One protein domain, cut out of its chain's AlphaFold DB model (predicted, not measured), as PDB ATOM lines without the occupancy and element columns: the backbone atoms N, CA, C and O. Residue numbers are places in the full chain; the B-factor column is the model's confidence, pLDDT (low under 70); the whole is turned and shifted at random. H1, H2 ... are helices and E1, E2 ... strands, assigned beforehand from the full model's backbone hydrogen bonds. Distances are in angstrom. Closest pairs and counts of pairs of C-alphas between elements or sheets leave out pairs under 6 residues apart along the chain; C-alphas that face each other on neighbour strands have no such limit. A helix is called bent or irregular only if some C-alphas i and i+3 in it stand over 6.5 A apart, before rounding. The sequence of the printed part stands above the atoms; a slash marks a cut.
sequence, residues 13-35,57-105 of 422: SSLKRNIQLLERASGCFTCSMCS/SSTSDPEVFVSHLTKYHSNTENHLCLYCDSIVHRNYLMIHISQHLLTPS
ATOM      1  N   SER A  13     172.965 183.229 169.520       51.06
ATOM      2  CA  SER A  13     172.857 184.303 168.519       51.06
ATOM      3  C   SER A  13     174.054 184.367 167.565       51.06
ATOM      4  O   SER A  13     173.865 184.593 166.369       51.06
ATOM      5  N   SER A  14     175.272 184.142 168.065       54.91
ATOM      6  CA  SER A  14     176.495 184.146 167.245       54.91
ATOM      7  C   SER A  14     176.550 182.940 166.312       54.91
ATOM      8  O   SER A  14     176.846 183.096 165.128       54.91
ATOM      9  N   LEU A  15     176.170 181.759 166.814       56.41
ATOM     10  CA  LEU A  15     176.034 180.558 165.994       56.41
ATOM     11  C   LEU A  15     174.977 180.753 164.907       56.41
ATOM     12  O   LEU A  15     175.275 180.547 163.739       56.41
ATOM     13  N   LYS A  16     173.781 181.238 165.264       57.53
ATOM     14  CA  LYS A  16     172.707 181.511 164.299       57.53
ATOM     15  C   LYS A  16     173.141 182.502 163.216       57.53
ATOM     16  O   LYS A  16     172.838 182.289 162.051       57.53
ATOM     17  N   ARG A  17     173.889 183.554 163.569       58.62
ATOM     18  CA  ARG A  17     174.445 184.513 162.599       58.62
ATOM     19  C   ARG A  17     175.476 183.870 161.665       58.62
ATOM     20  O   ARG A  17     175.454 184.144 160.468       58.62
ATOM     21  N   ASN A  18     176.385 183.052 162.189       58.44
ATOM     22  CA  ASN A  18     177.432 182.409 161.388       58.44
ATOM     23  C   ASN A  18     176.866 181.288 160.509       58.44
ATOM     24  O   ASN A  18     177.257 181.172 159.350       58.44
ATOM     25  N   ILE A  19     175.870 180.559 161.014       59.56
ATOM     26  CA  ILE A  19     175.034 179.657 160.224       59.56
ATOM     27  C   ILE A  19     174.320 180.455 159.127       59.56
ATOM     28  O   ILE A  19     174.474 180.087 157.981       59.56
ATOM     29  N   GLN A  20     173.687 181.602 159.400       57.47
ATOM     30  CA  GLN A  20     173.061 182.450 158.366       57.47
ATOM     31  C   GLN A  20     174.033 182.978 157.295       57.47
ATOM     32  O   GLN A  20     173.656 183.143 156.133       57.47
ATOM     33  N   LEU A  21     175.286 183.266 157.662       52.56
ATOM     34  CA  LEU A  21     176.325 183.676 156.709       52.56
ATOM     35  C   LEU A  21     176.766 182.517 155.798       52.56
ATOM     36  O   LEU A  21     177.067 182.755 154.630       52.56
ATOM     37  N   LEU A  22     176.774 181.284 156.312       55.97
ATOM     38  CA  LEU A  22     177.142 180.069 155.574       55.97
ATOM     39  C   LEU A  22     175.942 179.394 154.874       55.97
ATOM     40  O   LEU A  22     176.109 178.761 153.835       55.97
ATOM     41  N   GLU A  23     174.723 179.589 155.380       54.97
ATOM     42  CA  GLU A  23     173.427 179.212 154.789       54.97
ATOM     43  C   GLU A  23     173.260 179.853 153.418       54.97
ATOM     44  O   GLU A  23     172.798 179.212 152.483       54.97
ATOM     45  N   ARG A  24     173.709 181.106 153.277       47.62
ATOM     46  CA  ARG A  24     173.722 181.823 151.996       47.62
ATOM     47  C   ARG A  24     174.788 181.315 151.024       47.62
ATOM     48  O   ARG A  24     174.812 181.775 149.893       47.62
ATOM     49  N   ALA A  25     175.686 180.429 151.457       47.06
ATOM     50  CA  ALA A  25     176.872 180.041 150.703       47.06
ATOM     51  C   ALA A  25     176.960 178.546 150.366       47.06
ATOM     52  O   ALA A  25     177.719 178.245 149.460       47.06
ATOM     53  N   SER A  26     176.234 177.639 151.043       49.75
ATOM     54  CA  SER A  26     176.081 176.191 150.713       49.75
ATOM     55  C   SER A  26     175.596 175.320 151.882       49.75
ATOM     56  O   SER A  26     175.430 174.113 151.716       49.75
ATOM     57  N   GLY A  27     175.428 175.891 153.075       59.78
ATOM     58  CA  GLY A  27     175.257 175.132 154.313       59.78
ATOM     59  C   GLY A  27     176.586 174.907 155.031       59.78
ATOM     60  O   GLY A  27     177.637 174.743 154.411       59.78
ATOM     61  N   CYS A  28     176.556 174.987 156.361       68.00
ATOM     62  CA  CYS A  28     177.751 174.995 157.208       68.00
ATOM     63  C   CYS A  28     178.277 173.594 157.556       68.00
ATOM     64  O   CYS A  28     179.451 173.454 157.907       68.00
ATOM     65  N   PHE A  29     177.451 172.556 157.420       74.00
ATOM     66  CA  PHE A  29     177.837 171.166 157.619       74.00
ATOM     67  C   PHE A  29     177.946 170.468 156.268       74.00
ATOM     68  O   PHE A  29     176.939 170.220 155.616       74.00
ATOM     69  N   THR A  30     179.169 170.153 155.839       77.19
ATOM     70  CA  THR A  30     179.431 169.460 154.569       77.19
ATOM     71  C   THR A  30     180.097 168.116 154.833       77.19
ATOM     72  O   THR A  30     181.083 168.033 155.567       77.19
ATOM     73  N   CYS A  31     179.558 167.055 154.234       81.25
ATOM     74  CA  CYS A  31     180.109 165.711 154.322       81.25
ATOM     75  C   CYS A  31     181.307 165.570 153.369       81.25
ATOM     76  O   CYS A  31     181.147 165.562 152.146       81.25
ATOM     77  N   SER A  32     182.510 165.425 153.929       76.56
ATOM     78  CA  SER A  32     183.761 165.262 153.174       76.56
ATOM     79  C   SER A  32     183.751 164.028 152.263       76.56
ATOM     80  O   SER A  32     184.173 164.117 151.112       76.56
ATOM     81  N   MET A  33     183.178 162.916 152.726       75.81
ATOM     82  CA  MET A  33     183.083 161.658 151.969       75.81
ATOM     83  C   MET A  33     182.184 161.786 150.729       75.81
ATOM     84  O   MET A  33     182.512 161.289 149.654       75.81
ATOM     85  N   CYS A  34     181.050 162.484 150.850       76.00
ATOM     86  CA  CYS A  34     180.178 162.759 149.706       76.00
ATOM     87  C   CYS A  34     180.757 163.818 148.764       76.00
ATOM     88  O   CYS A  34     180.497 163.754 147.562       76.00
ATOM     89  N   SER A  35     181.532 164.769 149.292       64.62
ATOM     90  CA  SER A  35     182.186 165.815 148.500       64.62
ATOM     91  C   SER A  35     183.264 165.238 147.571       64.62
ATOM     92  O   SER A  35     183.285 165.548 146.382       64.62
ATOM     93  N   SER A  57     174.411 166.771 150.454       66.88
ATOM     94  CA  SER A  57     175.714 166.473 151.078       66.88
ATOM     95  C   SER A  57     176.256 167.640 151.914       66.88
ATOM     96  O   SER A  57     177.275 167.506 152.592       66.88
ATOM     97  N   SER A  58     175.598 168.791 151.819       70.31
ATOM     98  CA  SER A  58     175.845 170.010 152.563       70.31
ATOM     99  C   SER A  58     174.512 170.543 153.081       70.31
ATOM    100  O   SER A  58     173.583 170.743 152.303       70.31
ATOM    101  N   THR A  59     174.410 170.764 154.387       70.94
ATOM    102  CA  THR A  59     173.202 171.280 155.036       70.94
ATOM    103  C   THR A  59     173.563 172.295 156.114       70.94
ATOM    104  O   THR A  59     174.680 172.330 156.634       70.94
ATOM    105  N   SER A  60     172.608 173.153 156.433       69.12
ATOM    106  CA  SER A  60     172.691 174.102 157.545       69.12
ATOM    107  C   SER A  60     172.062 173.555 158.820       69.12
ATOM    108  O   SER A  60     172.290 174.101 159.897       69.12
ATOM    109  N   ASP A  61     171.283 172.479 158.695       71.75
ATOM    110  CA  ASP A  61     170.596 171.831 159.799       71.75
ATOM    111  C   ASP A  61     171.489 170.720 160.396       71.75
ATOM    112  O   ASP A  61     171.785 169.727 159.715       71.75
ATOM    113  N   PRO A  62     171.930 170.861 161.663       73.62
ATOM    114  CA  PRO A  62     172.752 169.859 162.333       73.62
ATOM    115  C   PRO A  62     172.075 168.486 162.434       73.62
ATOM    116  O   PRO A  62     172.760 167.465 162.351       73.62
ATOM    117  N   GLU A  63     170.755 168.439 162.622       78.25
ATOM    118  CA  GLU A  63     170.011 167.184 162.774       78.25
ATOM    119  C   GLU A  63     169.939 166.444 161.441       78.25
ATOM    120  O   GLU A  63     170.180 165.234 161.383       78.25
ATOM    121  N   VAL A  64     169.718 167.183 160.350       80.25
ATOM    122  CA  VAL A  64     169.776 166.636 158.987       80.25
ATOM    123  C   VAL A  64     171.183 166.128 158.668       80.25
ATOM    124  O   VAL A  64     171.322 165.051 158.090       80.25
ATOM    125  N   PHE A  65     172.233 166.837 159.094       82.50
ATOM    126  CA  PHE A  65     173.615 166.390 158.891       82.50
ATOM    127  C   PHE A  65     173.920 165.093 159.650       82.50
ATOM    128  O   PHE A  65     174.485 164.155 159.087       82.50
ATOM    129  N   VAL A  66     173.507 164.998 160.915       81.31
ATOM    130  CA  VAL A  66     173.678 163.774 161.712       81.31
ATOM    131  C   VAL A  66     172.858 162.622 161.123       81.31
ATOM    132  O   VAL A  66     173.364 161.502 161.030       81.31
ATOM    133  N   SER A  67     171.630 162.884 160.669       83.12
ATOM    134  CA  SER A  67     170.791 161.904 159.966       83.12
ATOM    135  C   SER A  67     171.448 161.413 158.671       83.12
ATOM    136  O   SER A  67     171.465 160.216 158.389       83.12
ATOM    137  N   HIS A  68     172.078 162.311 157.911       86.06
ATOM    138  CA  HIS A  68     172.845 161.951 156.722       86.06
ATOM    139  C   HIS A  68     174.019 161.022 157.066       86.06
ATOM    140  O   HIS A  68     174.169 159.967 156.446       86.06
ATOM    141  N   LEU A  69     174.825 161.362 158.080       83.81
ATOM    142  CA  LEU A  69     175.969 160.538 158.490       83.81
ATOM    143  C   LEU A  69     175.538 159.149 158.972       83.81
ATOM    144  O   LEU A  69     176.186 158.160 158.639       83.81
ATOM    145  N   THR A  70     174.443 159.055 159.728       84.00
ATOM    146  CA  THR A  70     173.941 157.761 160.213       84.00
ATOM    147  C   THR A  70     173.339 156.918 159.097       84.00
ATOM    148  O   THR A  70     173.514 155.702 159.108       84.00
ATOM    149  N   LYS A  71     172.678 157.538 158.115       83.38
ATOM    150  CA  LYS A  71     172.008 156.834 157.015       83.38
ATOM    151  C   LYS A  71     172.956 156.389 155.900       83.38
ATOM    152  O   LYS A  71     172.781 155.298 155.367       83.38
ATOM    153  N   TYR A  72     173.934 157.219 155.536       80.31
ATOM    154  CA  TYR A  72     174.798 156.984 154.369       80.31
ATOM    155  C   TYR A  72     176.235 156.592 154.733       80.31
ATOM    156  O   TYR A  72     176.937 156.009 153.908       80.31
ATOM    157  N   HIS A  73     176.669 156.861 155.967       83.94
ATOM    158  CA  HIS A  73     178.025 156.582 156.451       83.94
ATOM    159  C   HIS A  73     178.010 155.879 157.819       83.94
ATOM    160  O   HIS A  73     178.833 156.142 158.697       83.94
ATOM    161  N   SER A  74     177.066 154.947 158.004       78.12
ATOM    162  CA  SER A  74     176.901 154.173 159.243       78.12
ATOM    163  C   SER A  74     178.161 153.402 159.648       78.12
ATOM    164  O   SER A  74     178.430 153.250 160.839       78.12
ATOM    165  N   ASN A  75     178.933 152.949 158.660       79.56
ATOM    166  CA  ASN A  75     180.101 152.085 158.844       79.56
ATOM    167  C   ASN A  75     181.404 152.879 159.022       79.56
ATOM    168  O   ASN A  75     182.467 152.290 159.190       79.56
ATOM    169  N   THR A  76     181.342 154.210 158.947       81.06
ATOM    170  CA  THR A  76     182.504 155.084 159.083       81.06
ATOM    171  C   THR A  76     182.473 155.729 160.464       81.06
ATOM    172  O   THR A  76     181.578 156.509 160.780       81.06
ATOM    173  N   GLU A  77     183.436 155.377 161.314       83.38
ATOM    174  CA  GLU A  77     183.531 155.943 162.667       83.38
ATOM    175  C   GLU A  77     184.224 157.303 162.678       83.38
ATOM    176  O   GLU A  77     183.914 158.145 163.512       83.38
ATOM    177  N   ASN A  78     185.135 157.542 161.734       86.94
ATOM    178  CA  ASN A  78     185.993 158.715 161.699       86.94
ATOM    179  C   ASN A  78     185.774 159.518 160.418       86.94
ATOM    180  O   ASN A  78     185.786 158.971 159.319       86.94
ATOM    181  N   HIS A  79     185.613 160.828 160.564       84.81
ATOM    182  CA  HIS A  79     185.332 161.747 159.468       84.81
ATOM    183  C   HIS A  79     186.314 162.914 159.474       84.81
ATOM    184  O   HIS A  79     186.687 163.427 160.527       84.81
ATOM    185  N   LEU A  80     186.697 163.369 158.283       83.12
ATOM    186  CA  LEU A  80     187.532 164.553 158.121       83.12
ATOM    187  C   LEU A  80     186.700 165.824 158.339       83.12
ATOM    188  O   LEU A  80     185.693 166.027 157.651       83.12
ATOM    189  N   CYS A  81     187.139 166.684 159.258       81.50
ATOM    190  CA  CYS A  81     186.607 168.034 159.411       81.50
ATOM    191  C   CYS A  81     187.201 168.966 158.347       81.50
ATOM    192  O   CYS A  81     188.394 169.235 158.367       81.50
ATOM    193  N   LEU A  82     186.363 169.531 157.474       74.81
ATOM    194  CA  LEU A  82     186.803 170.417 156.382       74.81
ATOM    195  C   LEU A  82     187.327 171.792 156.845       74.81
ATOM    196  O   LEU A  82     187.891 172.538 156.053       74.81
ATOM    197  N   TYR A  83     187.119 172.160 158.112       71.69
ATOM    198  CA  TYR A  83     187.524 173.465 158.649       71.69
ATOM    199  C   TYR A  83     188.947 173.479 159.216       71.69
ATOM    200  O   TYR A  83     189.564 174.541 159.293       71.69
ATOM    201  N   CYS A  84     189.459 172.324 159.644       74.19
ATOM    202  CA  CYS A  84     190.776 172.210 160.279       74.19
ATOM    203  C   CYS A  84     191.523 170.917 159.943       74.19
ATOM    204  O   CYS A  84     192.507 170.605 160.609       74.19
ATOM    205  N   ASP A  85     191.025 170.148 158.976       78.44
ATOM    206  CA  ASP A  85     191.606 168.901 158.468       78.44
ATOM    207  C   ASP A  85     191.851 167.813 159.529       78.44
ATOM    208  O   ASP A  85     192.552 166.830 159.298       78.44
ATOM    209  N   SER A  86     191.239 167.942 160.711       80.12
ATOM    210  CA  SER A  86     191.350 166.941 161.768       80.12
ATOM    211  C   SER A  86     190.390 165.783 161.525       80.12
ATOM    212  O   SER A  86     189.226 165.991 161.168       80.12
ATOM    213  N   ILE A  87     190.850 164.567 161.811       86.06
ATOM    214  CA  ILE A  87     190.007 163.374 161.850       86.06
ATOM    215  C   ILE A  87     189.223 163.388 163.164       86.06
ATOM    216  O   ILE A  87     189.805 163.384 164.248       86.06
ATOM    217  N   VAL A  88     187.896 163.426 163.066       84.94
ATOM    218  CA  VAL A  88     186.982 163.511 164.206       84.94
ATOM    219  C   VAL A  88     186.024 162.334 164.165       84.94
ATOM    220  O   VAL A  88     185.444 162.014 163.128       84.94
ATOM    221  N   HIS A  89     185.820 161.706 165.316       85.75
ATOM    222  CA  HIS A  89     184.847 160.633 165.440       85.75
ATOM    223  C   HIS A  89     183.422 161.154 165.161       85.75
ATOM    224  O   HIS A  89     183.039 162.228 165.636       85.75
ATOM    225  N   ARG A  90     182.616 160.386 164.421       85.12
ATOM    226  CA  ARG A  90     181.292 160.756 163.884       85.12
ATOM    227  C   ARG A  90     180.390 161.422 164.916       85.12
ATOM    228  O   ARG A  90     179.806 162.466 164.647       85.12
ATOM    229  N   ASN A  91     180.326 160.845 166.117       82.00
ATOM    230  CA  ASN A  91     179.465 161.328 167.203       82.00
ATOM    231  C   ASN A  91     179.836 162.739 167.700       82.00
ATOM    232  O   ASN A  91     179.000 163.414 168.292       82.00
ATOM    233  N   TYR A  92     181.068 163.195 167.457       82.88
ATOM    234  CA  TYR A  92     181.560 164.507 167.884       82.88
ATOM    235  C   TYR A  92     181.735 165.493 166.726       82.88
ATOM    236  O   TYR A  92     181.971 166.675 166.973       82.88
ATOM    237  N   LEU A  93     181.586 165.049 165.473       82.25
ATOM    238  CA  LEU A  93     181.851 165.868 164.290       82.25
ATOM    239  C   LEU A  93     180.975 167.128 164.237       82.25
ATOM    240  O   LEU A  93     181.484 168.214 163.979       82.25
ATOM    241  N   MET A  94     179.676 167.010 164.529       82.06
ATOM    242  CA  MET A  94     178.756 168.156 164.523       82.06
ATOM    243  C   MET A  94     179.165 169.214 165.557       82.06
ATOM    244  O   MET A  94     179.248 170.403 165.245       82.06
ATOM    245  N   ILE A  95     179.473 168.778 166.783       75.75
ATOM    246  CA  ILE A  95     179.884 169.667 167.875       75.75
ATOM    247  C   ILE A  95     181.225 170.325 167.537       75.75
ATOM    248  O   ILE A  95     181.385 171.529 167.724       75.75
ATOM    249  N   HIS A  96     182.163 169.558 166.981       80.69
ATOM    250  CA  HIS A  96     183.458 170.057 166.539       80.69
ATOM    251  C   HIS A  96     183.323 171.120 165.433       80.69
ATOM    252  O   HIS A  96     183.896 172.200 165.545       80.69
ATOM    253  N   ILE A  97     182.519 170.867 164.393       76.62
ATOM    254  CA  ILE A  97     182.244 171.861 163.340       76.62
ATOM    255  C   ILE A  97     181.597 173.108 163.953       76.62
ATOM    256  O   ILE A  97     182.018 174.227 163.675       76.62
ATOM    257  N   SER A  98     180.636 172.926 164.860       73.00
ATOM    258  CA  SER A  98     179.974 174.036 165.550       73.00
ATOM    259  C   SER A  98     180.952 174.903 166.347       73.00
ATOM    260  O   SER A  98     180.749 176.109 166.431       73.00
ATOM    261  N   GLN A  99     182.039 174.345 166.891       72.12
ATOM    262  CA  GLN A  99     183.078 175.125 167.577       72.12
ATOM    263  C   GLN A  99     183.841 176.055 166.625       72.12
ATOM    264  O   GLN A  99     184.131 177.194 167.002       72.12
ATOM    265  N   HIS A 100     184.095 175.642 165.380       71.94
ATOM    266  CA  HIS A 100     184.671 176.535 164.360       71.94
ATOM    267  C   HIS A 100     183.748 177.707 164.041       71.94
ATOM    268  O   HIS A 100     184.219 178.821 163.826       71.94
ATOM    269  N   LEU A 101     182.438 177.463 164.078       67.62
ATOM    270  CA  LEU A 101     181.410 178.479 163.858       67.62
ATOM    271  C   LEU A 101     181.159 179.354 165.090       67.62
ATOM    272  O   LEU A 101     180.739 180.498 164.954       67.62
ATOM    273  N   LEU A 102     181.375 178.827 166.294       61.56
ATOM    274  CA  LEU A 102     181.184 179.535 167.562       61.56
ATOM    275  C   LEU A 102     182.387 180.382 167.951       61.56
ATOM    276  O   LEU A 102     182.209 181.364 168.668       61.56
ATOM    277  N   THR A 103     183.589 180.008 167.506       55.12
ATOM    278  CA  THR A 103     184.792 180.800 167.756       55.12
ATOM    279  C   THR A 103     184.586 182.147 167.075       55.12
ATOM    280  O   THR A 103     184.503 182.191 165.847       55.12
ATOM    281  N   PRO A 104     184.450 183.252 167.826       42.91
ATOM    282  CA  PRO A 104     184.208 184.536 167.211       42.91
ATOM    283  C   PRO A 104     185.456 184.899 166.405       42.91
ATOM    284  O   PRO A 104     186.463 185.326 166.969       42.91
ATOM    285  N   SER A 105     185.385 184.789 165.075       41.97
ATOM    286  CA  SER A 105     186.064 185.761 164.222       41.97
ATOM    287  C   SER A 105     185.621 187.097 164.787       41.97
ATOM    288  O   SER A 105     184.430 187.419 164.719       41.97
TER     289      SER A 105
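Overview. This is residues 13 to 35 and 57 to 105 of the 422 residues of an uncharacterized protein of Schistosoma curassoni (UniProt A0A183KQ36). A small hairpin of two short strands, E1 and E2, packs beside the first part of the longest helix, H4, while H3 folds back alongside those first residues and H1 stands crosswise at H4's other end. A stretch with no named element, residues 24 to 31, leads from H1 to the tiny helix H2, near E1, and within it residues 29 to 30 pair antiparallel with residues 58 to 59, a pairing too short for named strands. The printed part has 72 residues with four named helices and two named strands, in the order H1, H2, H3, E1, E2, H4; the sheet, E1 - E2, is antiparallel and the class is mostly helix. The whole is compact, with a radius of gyration of the C-alphas of 11.6 A, yet elongated, spanning 34 by 20 by 18 A.

Along the chain. Find C-alpha 78 at (185.993, 158.715, 161.699), where E1, residues 78 to 80, begins; E2 follows at residues 87 to 89. Directly after it, H4 takes residues 90 to 102 and runs 19.1 A, from C-alpha 90 at (181.292, 160.756, 163.884) to C-alpha 102 at (181.184, 179.535, 167.562). H4 is irregular: C-alphas 91 and 94 are 7.4 A apart. Look earlier for H3, residues 62 to 72, 15.3 A long, and H1, residues 13 to 23, 14.7 A long, which begins at C-alpha 13 at (172.857, 184.303, 168.519). H2 is residues 32 to 35, 5.0 A long.

Arrangement. Start at the hairpin E1 and E2, antiparallel at 140 degrees between their directions: N 79 and O 88, and N 88 and O 79, are each 2.8 A apart, within hydrogen-bond range. The closest C-alphas of E1 and H4 are those of Asn 78 and Arg 90, 5.6 A apart. H3 touches H4 at residues 90 to 94 of H4 alone, closest at the C-alphas of Pro 62 and Met 94, 6.6 A; they run opposite ways at a shallow tilt of 31 degrees. Farther along, residues 98 to 102 of H4 alone touch H1, closest at the C-alphas of Leu 15 and Leu 102, 5.5 A, with the lines about perpendicular at 78 degrees. H1 and H3 are apart. H2 touches no helix; its closest C-alpha to E1 is that of Ser 32, 6.3 A from Leu 80's. In H1 and H3 every O i to N i+4 pair is within hydrogen-bond range, in H4 7 of 9 are, and H2 is too short for such a pair.

Size, cuts and confidence. Look for the two C-alphas farthest apart at Asn 75 and Ser 105, 34.6 A from each other. Residues 36 to 56 are not printed, and C-alphas 35 and 57 stand 7.0 A apart across this cut. Of the links printed whole, none is long. In the B-factor column the mean pLDDT of the printed part is 71.8; residues 13 to 28, 35, 57, 60 and 101 to 105 of the model are under 70.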